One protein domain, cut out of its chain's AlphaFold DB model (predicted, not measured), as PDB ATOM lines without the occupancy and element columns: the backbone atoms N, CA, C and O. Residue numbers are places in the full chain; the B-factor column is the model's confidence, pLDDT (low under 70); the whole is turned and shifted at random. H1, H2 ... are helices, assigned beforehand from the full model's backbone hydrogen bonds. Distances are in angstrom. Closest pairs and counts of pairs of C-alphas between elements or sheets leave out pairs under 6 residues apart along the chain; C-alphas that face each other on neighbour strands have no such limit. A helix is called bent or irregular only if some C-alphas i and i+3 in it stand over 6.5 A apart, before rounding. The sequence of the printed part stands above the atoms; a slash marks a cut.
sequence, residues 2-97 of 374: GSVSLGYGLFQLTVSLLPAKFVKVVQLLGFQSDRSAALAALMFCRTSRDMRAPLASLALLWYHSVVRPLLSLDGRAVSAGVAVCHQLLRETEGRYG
ATOM      1  N   GLY A   2     382.996 473.727 413.585       68.06
ATOM      2  CA  GLY A   2     382.021 474.661 414.193       68.06
ATOM      3  C   GLY A   2     380.839 474.027 414.953       68.06
ATOM      4  O   GLY A   2     380.469 474.515 416.013       68.06
ATOM      5  N   SER A   3     380.284 472.902 414.484       68.06
ATOM      6  CA  SER A   3     379.218 472.169 415.201       68.06
ATOM      7  C   SER A   3     379.670 471.617 416.555       68.06
ATOM      8  O   SER A   3     378.955 471.750 417.545       68.06
ATOM      9  N   VAL A   4     380.871 471.036 416.598       81.75
ATOM     10  CA  VAL A   4     381.485 470.519 417.826       81.75
ATOM     11  C   VAL A   4     381.777 471.672 418.782       81.75
ATOM     12  O   VAL A   4     381.466 471.567 419.961       81.75
ATOM     13  N   SER A   5     382.286 472.801 418.277       84.81
ATOM     14  CA  SER A   5     382.575 473.988 419.092       84.81
ATOM     15  C   SER A   5     381.321 474.626 419.698       84.81
ATOM     16  O   SER A   5     381.360 475.008 420.863       84.81
ATOM     17  N   LEU A   6     380.206 474.704 418.956       89.44
ATOM     18  CA  LEU A   6     378.937 475.213 419.490       89.44
ATOM     19  C   LEU A   6     378.404 474.313 420.609       89.44
ATOM     20  O   LEU A   6     378.128 474.795 421.705       89.44
ATOM     21  N   GLY A   7     378.287 473.007 420.341       89.62
ATOM     22  CA  GLY A   7     377.772 472.041 421.313       89.62
ATOM     23  C   GLY A   7     378.647 471.963 422.565       89.62
ATOM     24  O   GLY A   7     378.140 472.075 423.679       89.62
ATOM     25  N   TYR A   8     379.967 471.862 422.381       90.00
ATOM     26  CA  TYR A   8     380.939 471.884 423.473       90.00
ATOM     27  C   TYR A   8     380.847 473.181 424.280       90.00
ATOM     28  O   TYR A   8     380.743 473.130 425.503       90.00
ATOM     29  N   GLY A   9     380.835 474.335 423.605       91.19
ATOM     30  CA  GLY A   9     380.769 475.645 424.244       91.19
ATOM     31  C   GLY A   9     379.509 475.830 425.087       91.19
ATOM     32  O   GLY A   9     379.604 476.198 426.254       91.19
ATOM     33  N   LEU A  10     378.332 475.511 424.540       91.31
ATOM     34  CA  LEU A  10     377.059 475.613 425.263       91.31
ATOM     35  C   LEU A  10     376.987 474.658 426.460       91.31
ATOM     36  O   LEU A  10     376.569 475.065 427.548       91.31
ATOM     37  N   PHE A  11     377.416 473.407 426.280       88.62
ATOM     38  CA  PHE A  11     377.408 472.409 427.346       88.62
ATOM     39  C   PHE A  11     378.339 472.819 428.490       88.62
ATOM     40  O   PHE A  11     377.910 472.935 429.638       88.62
ATOM     41  N   GLN A  12     379.599 473.122 428.171       88.94
ATOM     42  CA  GLN A  12     380.608 473.530 429.144       88.94
ATOM     43  C   GLN A  12     380.212 474.812 429.879       88.94
ATOM     44  O   GLN A  12     380.371 474.904 431.100       88.94
ATOM     45  N   LEU A  13     379.633 475.781 429.163       88.00
ATOM     46  CA  LEU A  13     379.143 477.011 429.770       88.00
ATOM     47  C   LEU A  13     378.020 476.717 430.768       88.00
ATOM     48  O   LEU A  13     378.117 477.156 431.913       88.00
ATOM     49  N   THR A  14     377.021 475.925 430.372       86.56
ATOM     50  CA  THR A  14     375.896 475.530 431.234       86.56
ATOM     51  C   THR A  14     376.382 474.822 432.497       86.56
ATOM     52  O   THR A  14     376.035 475.230 433.604       86.56
ATOM     53  N   VAL A  15     377.260 473.821 432.362       83.94
ATOM     54  CA  VAL A  15     377.812 473.093 433.517       83.94
ATOM     55  C   VAL A  15     378.629 474.021 434.423       83.94
ATOM     56  O   VAL A  15     378.588 473.881 435.645       83.94
ATOM     57  N   SER A  16     379.331 475.013 433.865       82.50
ATOM     58  CA  SER A  16     380.100 475.992 434.652       82.50
ATOM     59  C   SER A  16     379.244 476.946 435.499       82.50
ATOM     60  O   SER A  16     379.794 477.684 436.324       82.50
ATOM     61  N   LEU A  17     377.931 476.984 435.256       80.25
ATOM     62  CA  LEU A  17     376.962 477.845 435.937       80.25
ATOM     63  C   LEU A  17     376.094 477.074 436.941       80.25
ATOM     64  O   LEU A  17     375.320 477.692 437.671       80.25
ATOM     65  N   LEU A  18     376.217 475.744 437.000       74.38
ATOM     66  CA  LEU A  18     375.450 474.926 437.931       74.38
ATOM     67  C   LEU A  18     375.875 475.180 439.390       74.38
ATOM     68  O   LEU A  18     377.071 475.303 439.673       74.38
ATOM     69  N   PRO A  19     374.925 475.175 440.344       67.94
ATOM     70  CA  PRO A  19     375.243 475.175 441.768       67.94
ATOM     71  C   PRO A  19     376.142 473.993 442.157       67.94
ATOM     72  O   PRO A  19     376.019 472.897 441.602       67.94
ATOM     73  N   ALA A  20     376.991 474.175 443.174       68.62
ATOM     74  CA  ALA A  20     378.008 473.198 443.583       68.62
ATOM     75  C   ALA A  20     377.463 471.776 443.839       68.62
ATOM     76  O   ALA A  20     378.145 470.791 443.550       68.62
ATOM     77  N   LYS A  21     376.220 471.658 444.327       68.62
ATOM     78  CA  LYS A  21     375.542 470.369 444.546       68.62
ATOM     79  C   LYS A  21     375.350 469.552 443.259       68.62
ATOM     80  O   LYS A  21     375.506 468.337 443.290       68.62
ATOM     81  N   PHE A  22     375.098 470.208 442.127       71.25
ATOM     82  CA  PHE A  22     374.935 469.549 440.827       71.25
ATOM     83  C   PHE A  22     376.269 469.327 440.111       71.25
ATOM     84  O   PHE A  22     376.417 468.350 439.380       71.25
ATOM     85  N   VAL A  23     377.269 470.178 440.367       70.69
ATOM     86  CA  VAL A  23     378.618 470.018 439.801       70.69
ATOM     87  C   VAL A  23     379.219 468.660 440.176       70.69
ATOM     88  O   VAL A  23     379.800 468.007 439.317       70.69
ATOM     89  N   LYS A  24     379.018 468.186 441.414       69.19
ATOM     90  CA  LYS A  24     379.507 466.864 441.855       69.19
ATOM     91  C   LYS A  24     378.905 465.702 441.055       69.19
ATOM     92  O   LYS A  24     379.615 464.754 440.742       69.19
ATOM     93  N   VAL A  25     377.623 465.787 440.695       74.44
ATOM     94  CA  VAL A  25     376.939 464.764 439.881       74.44
ATOM     95  C   VAL A  25     377.508 464.741 438.465       74.44
ATOM     96  O   VAL A  25     377.797 463.682 437.919       74.44
ATOM     97  N   VAL A  26     377.730 465.918 437.885       75.00
ATOM     98  CA  VAL A  26     378.282 466.045 436.532       75.00
ATOM     99  C   VAL A  26     379.750 465.587 436.482       75.00
ATOM    100  O   VAL A  26     380.151 464.917 435.533       75.00
ATOM    101  N   GLN A  27     380.521 465.846 437.542       77.88
ATOM    102  CA  GLN A  27     381.885 465.329 437.706       77.88
ATOM    103  C   GLN A  27     381.932 463.808 437.866       77.88
ATOM    104  O   GLN A  27     382.827 463.178 437.310       77.88
ATOM    105  N   LEU A  28     380.967 463.210 438.573       77.44
ATOM    106  CA  LEU A  28     380.841 461.754 438.687       77.44
ATOM    107  C   LEU A  28     380.598 461.097 437.320       77.44
ATOM    108  O   LEU A  28     381.121 460.021 437.052       77.44
ATOM    109  N   LEU A  29     379.864 461.774 436.432       78.44
ATOM    110  CA  LEU A  29     379.670 461.364 435.037       78.44
ATOM    111  C   LEU A  29     380.898 461.638 434.142       78.44
ATOM    112  O   LEU A  29     380.829 461.437 432.933       78.44
ATOM    113  N   GLY A  30     382.017 462.095 434.715       71.62
ATOM    114  CA  GLY A  30     383.284 462.313 434.015       71.62
ATOM    115  C   GLY A  30     383.446 463.696 433.379       71.62
ATOM    116  O   GLY A  30     384.435 463.933 432.689       71.62
ATOM    117  N   PHE A  31     382.521 464.633 433.607       70.12
ATOM    118  CA  PHE A  31     382.597 465.968 433.017       70.12
ATOM    119  C   PHE A  31     383.207 466.983 433.989       70.12
ATOM    120  O   PHE A  31     382.678 467.253 435.067       70.12
ATOM    121  N   GLN A  32     384.300 467.618 433.568       71.56
ATOM    122  CA  GLN A  32     384.840 468.811 434.220       71.56
ATOM    123  C   GLN A  32     384.421 470.055 433.437       71.56
ATOM    124  O   GLN A  32     384.433 470.032 432.204       71.56
ATOM    125  N   SER A  33     384.038 471.125 434.147       77.25
ATOM    126  CA  SER A  33     383.648 472.382 433.512       77.25
ATOM    127  C   SER A  33     384.782 473.398 433.433       77.25
ATOM    128  O   SER A  33     385.392 473.745 434.446       77.25
ATOM    129  N   ASP A  34     385.017 473.929 432.233       83.00
ATOM    130  CA  ASP A  34     385.930 475.049 431.993       83.00
ATOM    131  C   ASP A  34     385.202 476.173 431.249       83.00
ATOM    132  O   ASP A  34     384.938 476.114 430.046       83.00
ATOM    133  N   ARG A  35     384.900 477.241 431.990       87.69
ATOM    134  CA  ARG A  35     384.204 478.412 431.455       87.69
ATOM    135  C   ARG A  35     385.035 479.172 430.424       87.69
ATOM    136  O   ARG A  35     384.478 479.655 429.445       87.69
ATOM    137  N   SER A  36     386.344 479.298 430.631       88.06
ATOM    138  CA  SER A  36     387.234 479.965 429.672       88.06
ATOM    139  C   SER A  36     387.261 479.211 428.349       88.06
ATOM    140  O   SER A  36     387.082 479.825 427.298       88.06
ATOM    141  N   ALA A  37     387.402 477.886 428.400       89.88
ATOM    142  CA  ALA A  37     387.364 477.045 427.210       89.88
ATOM    143  C   ALA A  37     385.992 477.095 426.518       89.88
ATOM    144  O   ALA A  37     385.928 477.161 425.291       89.88
ATOM    145  N   ALA A  38     384.898 477.124 427.287       92.25
ATOM    146  CA  ALA A  38     383.544 477.261 426.754       92.25
ATOM    147  C   ALA A  38     383.369 478.555 425.941       92.25
ATOM    148  O   ALA A  38     382.905 478.523 424.800       92.25
ATOM    149  N   LEU A  39     383.786 479.689 426.514       93.12
ATOM    150  CA  LEU A  39     383.704 480.994 425.857       93.12
ATOM    151  C   LEU A  39     384.615 481.061 424.629       93.12
ATOM    152  O   LEU A  39     384.188 481.562 423.593       93.12
ATOM    153  N   ALA A  40     385.826 480.502 424.705       93.81
ATOM    154  CA  ALA A  40     386.728 480.415 423.560       93.81
ATOM    155  C   ALA A  40     386.124 479.585 422.413       93.81
ATOM    156  O   ALA A  40     386.195 479.990 421.254       93.81
ATOM    157  N   ALA A  41     385.464 478.465 422.722       94.06
ATOM    158  CA  ALA A  41     384.804 477.630 421.721       94.06
ATOM    159  C   ALA A  41     383.629 478.351 421.036       94.06
ATOM    160  O   ALA A  41     383.486 478.263 419.816       94.06
ATOM    161  N   LEU A  42     382.823 479.107 421.790       95.44
ATOM    162  CA  LEU A  42     381.754 479.940 421.223       95.44
ATOM    163  C   LEU A  42     382.319 481.093 420.377       95.44
ATOM    164  O   LEU A  42     381.825 481.343 419.278       95.44
ATOM    165  N   MET A  43     383.390 481.744 420.843       94.38
ATOM    166  CA  MET A  43     384.101 482.794 420.101       94.38
ATOM    167  C   MET A  43     384.735 482.278 418.804       94.38
ATOM    168  O   MET A  43     384.780 483.000 417.814       94.38
ATOM    169  N   PHE A  44     385.184 481.026 418.773       93.81
ATOM    170  CA  PHE A  44     385.613 480.378 417.537       93.81
ATOM    171  C   PHE A  44     384.418 480.034 416.637       93.81
ATOM    172  O   PHE A  44     384.447 480.268 415.434       93.81
ATOM    173  N   CYS A  45     383.325 479.511 417.201       93.31
ATOM    174  CA  CYS A  45     382.153 479.133 416.414       93.31
ATOM    175  C   CYS A  45     381.508 480.325 415.689       93.31
ATOM    176  O   CYS A  45     381.050 480.164 414.559       93.31
ATOM    177  N   ARG A  46     381.491 481.521 416.291       93.31
ATOM    178  CA  ARG A  46     380.924 482.729 415.652       93.31
ATOM    179  C   ARG A  46     381.638 483.162 414.372       93.31
ATOM    180  O   ARG A  46     381.061 483.929 413.611       93.31
ATOM    181  N   THR A  47     382.858 482.690 414.106       90.25
ATOM    182  CA  THR A  47     383.567 483.003 412.854       90.25
ATOM    183  C   THR A  47     383.188 482.058 411.708       90.25
ATOM    184  O   THR A  47     383.745 482.169 410.614       90.25
ATOM    185  N   SER A  48     382.271 481.102 411.928       88.69
ATOM    186  CA  SER A  48     381.758 480.239 410.860       88.69
ATOM    187  C   SER A  48     380.882 481.019 409.867       88.69
ATOM    188  O   SER A  48     380.463 482.150 410.105       88.69
ATOM    189  N   ARG A  49     380.615 480.415 408.702       84.44
ATOM    190  CA  ARG A  49     379.764 481.002 407.646       84.44
ATOM    191  C   ARG A  49     378.343 480.429 407.619       84.44
ATOM    192  O   ARG A  49     377.590 480.714 406.697       84.44
ATOM    193  N   ASP A  50     378.000 479.591 408.590       87.94
ATOM    194  CA  ASP A  50     376.727 478.877 408.660       87.94
ATOM    195  C   ASP A  50     375.848 479.403 409.806       87.94
ATOM    196  O   ASP A  50     376.240 480.288 410.565       87.94
ATOM    197  N   MET A  51     374.650 478.830 409.959       85.88
ATOM    198  CA  MET A  51     373.682 479.221 410.993       85.88
ATOM    199  C   MET A  51     374.205 479.060 412.436       85.88
ATOM    200  O   MET A  51     373.602 479.553 413.384       85.88
ATOM    201  N   ARG A  52     375.348 478.398 412.642       90.19
ATOM    202  CA  ARG A  52     375.938 478.231 413.977       90.19
ATOM    203  C   ARG A  52     376.591 479.522 414.452       90.19
ATOM    204  O   ARG A  52     376.618 479.759 415.656       90.19
ATOM    205  N   ALA A  53     377.057 480.365 413.530       91.19
ATOM    206  CA  ALA A  53     377.651 481.649 413.864       91.19
ATOM    207  C   ALA A  53     376.686 482.579 414.622       91.19
ATOM    208  O   ALA A  53     377.030 482.979 415.738       91.19
ATOM    209  N   PRO A  54     375.472 482.887 414.114       92.44
ATOM    210  CA  PRO A  54     374.525 483.714 414.859       92.44
ATOM    211  C   PRO A  54     374.073 483.056 416.168       92.44
ATOM    212  O   PRO A  54     373.937 483.757 417.163       92.44
ATOM    213  N   LEU A  55     373.921 481.727 416.228       93.94
ATOM    214  CA  LEU A  55     373.586 481.033 417.480       93.94
ATOM    215  C   LEU A  55     374.689 481.170 418.543       93.94
ATOM    216  O   LEU A  55     374.388 481.410 419.711       93.94
ATOM    217  N   ALA A  56     375.961 481.069 418.147       95.31
ATOM    218  CA  ALA A  56     377.091 481.299 419.042       95.31
ATOM    219  C   ALA A  56     377.129 482.755 419.538       95.31
ATOM    220  O   ALA A  56     377.321 482.988 420.732       95.31
ATOM    221  N   SER A  57     376.890 483.728 418.650       96.19
ATOM    222  CA  SER A  57     376.799 485.146 419.022       96.19
ATOM    223  C   SER A  57     375.650 485.417 419.994       96.19
ATOM    224  O   SER A  57     375.862 486.095 420.994       96.19
ATOM    225  N   LEU A  58     374.463 484.847 419.764       96.19
ATOM    226  CA  LEU A  58     373.315 484.977 420.669       96.19
ATOM    227  C   LEU A  58     373.593 484.347 422.042       96.19
ATOM    228  O   LEU A  58     373.256 484.937 423.065       96.19
ATOM    229  N   ALA A  59     374.263 483.192 422.088       96.00
ATOM    230  CA  ALA A  59     374.665 482.561 423.345       96.00
ATOM    231  C   ALA A  59     375.668 483.419 424.136       96.00
ATOM    232  O   ALA A  59     375.546 483.559 425.356       96.00
ATOM    233  N   LEU A  60     376.637 484.029 423.446       96.38
ATOM    234  CA  LEU A  60     377.589 484.962 424.049       96.38
ATOM    235  C   LEU A  60     376.898 486.243 424.537       96.38
ATOM    236  O   LEU A  60     377.164 486.677 425.655       96.38
ATOM    237  N   LEU A  61     375.984 486.817 423.745       97.00
ATOM    238  CA  LEU A  61     375.181 487.980 424.138       97.00
ATOM    239  C   LEU A  61     374.349 487.675 425.384       97.00
ATOM    240  O   LEU A  61     374.372 488.451 426.336       97.00
ATOM    241  N   TRP A  62     373.681 486.523 425.429       95.56
ATOM    242  CA  TRP A  62     372.934 486.082 426.606       95.56
ATOM    243  C   TRP A  62     373.836 485.931 427.832       95.56
ATOM    244  O   TRP A  62     373.541 486.462 428.904       95.56
ATOM    245  N   TYR A  63     374.985 485.273 427.680       94.25
ATOM    246  CA  TYR A  63     375.931 485.108 428.776       94.25
ATOM    247  C   TYR A  63     376.426 486.457 429.318       94.25
ATOM    248  O   TYR A  63     376.424 486.685 430.532       94.25
ATOM    249  N   HIS A  64     376.832 487.365 428.430       93.50
ATOM    250  CA  HIS A  64     377.430 488.634 428.823       93.50
ATOM    251  C   HIS A  64     376.417 489.679 429.301       93.50
ATOM    252  O   HIS A  64     376.770 490.470 430.175       93.50
ATOM    253  N   SER A  65     375.181 489.663 428.794       94.12
ATOM    254  CA  SER A  65     374.146 490.653 429.135       94.12
ATOM    255  C   SER A  65     373.105 490.181 430.158       94.12
ATOM    256  O   SER A  65     372.384 491.011 430.713       94.12
ATOM    257  N   VAL A  66     373.003 488.875 430.428       92.19
ATOM    258  CA  VAL A  66     372.010 488.310 431.363       92.19
ATOM    259  C   VAL A  66     372.695 487.558 432.499       92.19
ATOM    260  O   VAL A  66     372.548 487.933 433.661       92.19
ATOM    261  N   VAL A  67     373.499 486.536 432.189       90.19
ATOM    262  CA  VAL A  67     374.091 485.662 433.220       90.19
ATOM    263  C   VAL A  67     375.123 486.385 434.077       90.19
ATOM    264  O   VAL A  67     375.072 486.288 435.304       90.19
ATOM    265  N   ARG A  68     376.084 487.078 433.450       88.56
ATOM    266  CA  ARG A  68     377.149 487.784 434.183       88.56
ATOM    267  C   ARG A  68     376.571 488.821 435.153       88.56
ATOM    268  O   ARG A  68     376.974 488.759 436.317       88.56
ATOM    269  N   PRO A  69     375.626 489.700 434.743       88.94
ATOM    270  CA  PRO A  69     374.966 490.613 435.670       88.94
ATOM    271  C   PRO A  69     374.171 489.886 436.759       88.94
ATOM    272  O   PRO A  69     374.410 490.149 437.932       88.94
ATOM    273  N   LEU A  70     373.299 488.931 436.411       86.69
ATOM    274  CA  LEU A  70     372.427 488.258 437.385       86.69
ATOM    275  C   LEU A  70     373.213 487.555 438.504       86.69
ATOM    276  O   LEU A  70     372.809 487.573 439.662       86.69
ATOM    277  N   LEU A  71     374.347 486.937 438.164       84.12
ATOM    278  CA  LEU A  71     375.201 486.216 439.113       84.12
ATOM    279  C   LEU A  71     376.371 487.060 439.635       84.12
ATOM    280  O   LEU A  71     377.265 486.512 440.277       84.12
ATOM    281  N   SER A  72     376.417 488.357 439.311       81.94
ATOM    282  CA  SER A  72     377.517 489.283 439.625       81.94
ATOM    283  C   SER A  72     378.911 488.659 439.430       81.94
ATOM    284  O   SER A  72     379.804 488.843 440.260       81.94
ATOM    285  N   LEU A  73     379.118 487.893 438.347       77.25
ATOM    286  CA  LEU A  73     380.359 487.125 438.145       77.25
ATOM    287  C   LEU A  73     381.592 488.022 438.051       77.25
ATOM    288  O   LEU A  73     382.699 487.572 438.353       77.25
ATOM    289  N   ASP A  74     381.387 489.279 437.655       69.25
ATOM    290  CA  ASP A  74     382.427 490.293 437.561       69.25
ATOM    291  C   ASP A  74     382.596 491.132 438.827       69.25
ATOM    292  O   ASP A  74     383.521 491.938 438.921       69.25
ATOM    293  N   GLY A  75     381.823 490.860 439.878       68.69
ATOM    294  CA  GLY A  75     381.698 491.768 441.009       68.69
ATOM    295  C   GLY A  75     381.031 493.047 440.521       68.69
ATOM    296  O   GLY A  75     379.996 492.986 439.868       68.69
ATOM    297  N   ARG A  76     381.663 494.192 440.785       60.97
ATOM    298  CA  ARG A  76     381.122 495.526 440.474       60.97
ATOM    299  C   ARG A  76     381.318 495.965 439.018       60.97
ATOM    300  O   ARG A  76     380.743 496.954 438.590       60.97
ATOM    301  N   ALA A  77     382.142 495.256 438.245       58.41
ATOM    302  CA  ALA A  77     382.528 495.670 436.898       58.41
ATOM    303  C   ALA A  77     381.626 495.049 435.816       58.41
ATOM    304  O   ALA A  77     382.011 494.091 435.147       58.41
ATOM    305  N   VAL A  78     380.432 495.614 435.608       66.75
ATOM    306  CA  VAL A  78     379.537 495.236 434.488       66.75
ATOM    307  C   VAL A  78     380.137 495.626 433.119       66.75
ATOM    308  O   VAL A  78     379.827 495.017 432.093       66.75
ATOM    309  N   SER A  79     381.085 496.571 433.105       74.19
ATOM    310  CA  SER A  79     381.721 497.141 431.907       74.19
ATOM    311  C   SER A  79     382.375 496.113 430.980       74.19
ATOM    312  O   SER A  79     382.286 496.236 429.759       74.19
ATOM    313  N   ALA A  80     382.982 495.055 431.526       77.94
ATOM    314  CA  ALA A  80     383.615 494.014 430.716       77.94
ATOM    315  C   ALA A  80     382.598 493.145 429.953       77.94
ATOM    316  O   ALA A  80     382.937 492.566 428.924       77.94
ATOM    317  N   GLY A  81     381.369 492.995 430.458       85.50
ATOM    318  CA  GLY A  81     380.278 492.334 429.733       85.50
ATOM    319  C   GLY A  81     379.724 493.226 428.631       85.50
ATOM    320  O   GLY A  81     379.631 492.798 427.484       85.50
ATOM    321  N   VAL A  82     379.454 494.485 428.979       90.94
ATOM    322  CA  VAL A  82     378.946 495.526 428.073       90.94
ATOM    323  C   VAL A  82     379.864 495.718 426.862       90.94
ATOM    324  O   VAL A  82     379.389 495.684 425.729       90.94
ATOM    325  N   ALA A  83     381.182 495.810 427.066       92.12
ATOM    326  CA  ALA A  83     382.147 495.965 425.973       92.12
ATOM    327  C   ALA A  83     382.115 494.794 424.971       92.12
ATOM    328  O   ALA A  83     382.157 495.007 423.759       92.12
ATOM    329  N   VAL A  84     381.991 493.556 425.466       92.88
ATOM    330  CA  VAL A  84     381.896 492.368 424.603       92.88
ATOM    331  C   VAL A  84     380.571 492.350 423.839       92.88
ATOM    332  O   VAL A  84     380.560 492.028 422.651       92.88
ATOM    333  N   CYS A  85     379.463 492.738 424.478       95.50
ATOM    334  CA  CYS A  85     378.165 492.872 423.814       95.50
ATOM    335  C   CYS A  85     378.199 493.916 422.687       95.50
ATOM    336  O   CYS A  85     377.730 493.622 421.590       95.50
ATOM    337  N   HIS A  86     378.810 495.085 422.919       95.94
ATOM    338  CA  HIS A  86     379.017 496.106 421.881       95.94
ATOM    339  C   HIS A  86     379.753 495.542 420.674       95.94
ATOM    340  O   HIS A  86     379.309 495.710 419.540       95.94
ATOM    341  N   GLN A  87     380.869 494.850 420.914       95.50
ATOM    342  CA  GLN A  87     381.648 494.244 419.841       95.50
ATOM    343  C   GLN A  87     380.823 493.209 419.063       95.50
ATOM    344  O   GLN A  87     380.788 493.252 417.834       95.50
ATOM    345  N   LEU A  88     380.142 492.298 419.768       95.88
ATOM    346  CA  LEU A  88     379.305 491.262 419.159       95.88
ATOM    347  C   LEU A  88     378.215 491.859 418.267       95.88
ATOM    348  O   LEU A  88     378.090 491.441 417.119       95.88
ATOM    349  N   LEU A  89     377.465 492.845 418.772       96.06
ATOM    350  CA  LEU A  89     376.387 493.484 418.018       96.06
ATOM    351  C   LEU A  89     376.926 494.204 416.780       96.06
ATOM    352  O   LEU A  89     376.433 493.947 415.683       96.06
ATOM    353  N   ARG A  90     377.997 495.002 416.923       95.62
ATOM    354  CA  ARG A  90     378.636 495.719 415.804       95.62
ATOM    355  C   ARG A  90     379.074 494.785 414.680       95.62
ATOM    356  O   ARG A  90     378.850 495.086 413.513       95.62
ATOM    357  N   GLU A  91     379.675 493.649 415.018       93.12
ATOM    358  CA  GLU A  91     380.131 492.683 414.014       93.12
ATOM    359  C   GLU A  91     378.979 491.965 413.297       93.12
ATOM    360  O   GLU A  91     379.129 491.537 412.151       93.12
ATOM    361  N   THR A  92     377.821 491.837 413.946       92.88
ATOM    362  CA  THR A  92     376.633 491.194 413.363       92.88
ATOM    363  C   THR A  92     375.667 492.159 412.678       92.88
ATOM    364  O   THR A  92     374.802 491.698 411.933       92.88
ATOM    365  N   GLU A  93     375.825 493.472 412.874       92.75
ATOM    366  CA  GLU A  93     374.878 494.515 412.455       92.75
ATOM    367  C   GLU A  93     374.514 494.421 410.967       92.75
ATOM    368  O   GLU A  93     373.341 494.331 410.613       92.75
ATOM    369  N   GLY A  94     375.514 494.328 410.085       92.19
ATOM    370  CA  GLY A  94     375.285 494.311 408.635       92.19
ATOM    371  C   GLY A  94     374.520 493.088 408.112       92.19
ATOM    372  O   GLY A  94     374.041 493.115 406.983       92.19
ATOM    373  N   ARG A  95     374.405 492.008 408.899       90.19
ATOM    374  CA  ARG A  95     373.700 490.774 408.496       90.19
ATOM    375  C   ARG A  95     372.433 490.512 409.296       90.19
ATOM    376  O   ARG A  95     371.471 489.987 408.749       90.19
ATOM    377  N   TYR A  96     372.455 490.829 410.586       92.19
ATOM    378  CA  TYR A  96     371.410 490.458 411.535       92.19
ATOM    379  C   TYR A  96     370.875 491.650 412.329       92.19
ATOM    380  O   TYR A  96     370.057 491.442 413.218       92.19
ATOM    381  N   GLY A  97     371.280 492.884 412.008       89.00
ATOM    382  CA  GLY A  97     370.869 494.085 412.738       89.00
ATOM    383  C   GLY A  97     369.352 494.226 412.852       89.00
ATOM    384  O   GLY A  97     368.858 494.600 413.903       89.00
TER     385      GLY A  97
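What this domain is: This is residues 2 to 97 of the 374 residues of the protein "Tetratricopeptide repeat protein 39C" of Amphibalanus amphitrite (UniProt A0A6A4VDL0). Four helices, H1, H3, H4 and H5, make a flat slab, with H4 in the middle: H1 and H3 pack on one part of it as a three-helix bundle, and H5 packs on its other side. The short helix H2 lies at the far end of the slab from the last turns of H5 and touches no helix. The printed part has 96 residues with five named helices, H1 to H5 in chain order, and no named strand; the class is all helix. The whole is compact, with a radius of gyration of the C-alphas of 14.1 A, and its C-alphas span 44 by 34 by 15 A.

How they stand to each other: Begin with H1, residues 2 to 15. H2, residues 20 to 28, is close to it but not clearly touching; the closest C-alphas, of Val 15 and Val 23, are 7.0 A apart. H3, residues 35 to 45, touches H1, opposite ways at a shallow tilt of 26 degrees, with the C-alphas of Gly 9 and Ala 38 closest at 4.1 A. Next find H4, residues 52 to 70, the hub. With residues 52 to 59 alone it touches H1, the same way at 17 degrees, a shallow tilt; the C-alphas of Leu 6 and Ala 56 are closest at 6.4 A. With residues 52 to 60 alone it touches H3, its hairpin partner, opposite ways at a shallow tilt of 33 degrees, only just short of steep; the C-alphas of Leu 42 and Ala 56 are closest at 5.3 A. H1, H3 and H4 form an up-and-down bundle, each running against the one before. H5, residues 79 to 96, forms a hairpin with H4 at a shallow tilt of 28 degrees, the C-alphas of His 64 and Gly 81 closest at 4.8 A; it is apart from H1, H2 and H3. Every O i to N i+4 pair is within hydrogen-bond range in H1 and H3, against 4 of 5 in H2, 13 of 15 in H4 and 11 of 14 in H5.

Where its parts are: Find C-alpha 2 at (382.021, 474.661, 414.193); from there H1 runs 19.8 A to Val 15. H2 spans 12.8 A and H3 15.2 A. H4 starts at C-alpha 52, at (375.938, 478.231, 413.977), and runs 25.7 A to Leu 70, with a kink of 26 degrees near residue 64; it is only just irregular, C-alphas 65 and 68 being 6.54 A apart. H5 runs 23.8 A to C-alpha 96 at (371.410, 490.458, 411.535), with a kink of 35 degrees near residue 90; it is irregular, C-alphas 91 and 94 being 7.4 A apart.

The domain as a whole: Look at Leu 28 and Gly 94 for the two C-alphas farthest apart, 44.7 A. The printed part has no cut; the link from H1 to H2 is tight, the other three are short, and no link is long. Mean pLDDT of the printed part is 85.6, and it is under 70 at residues 2 to 3, 19 to 21, 24 and 74 to 78.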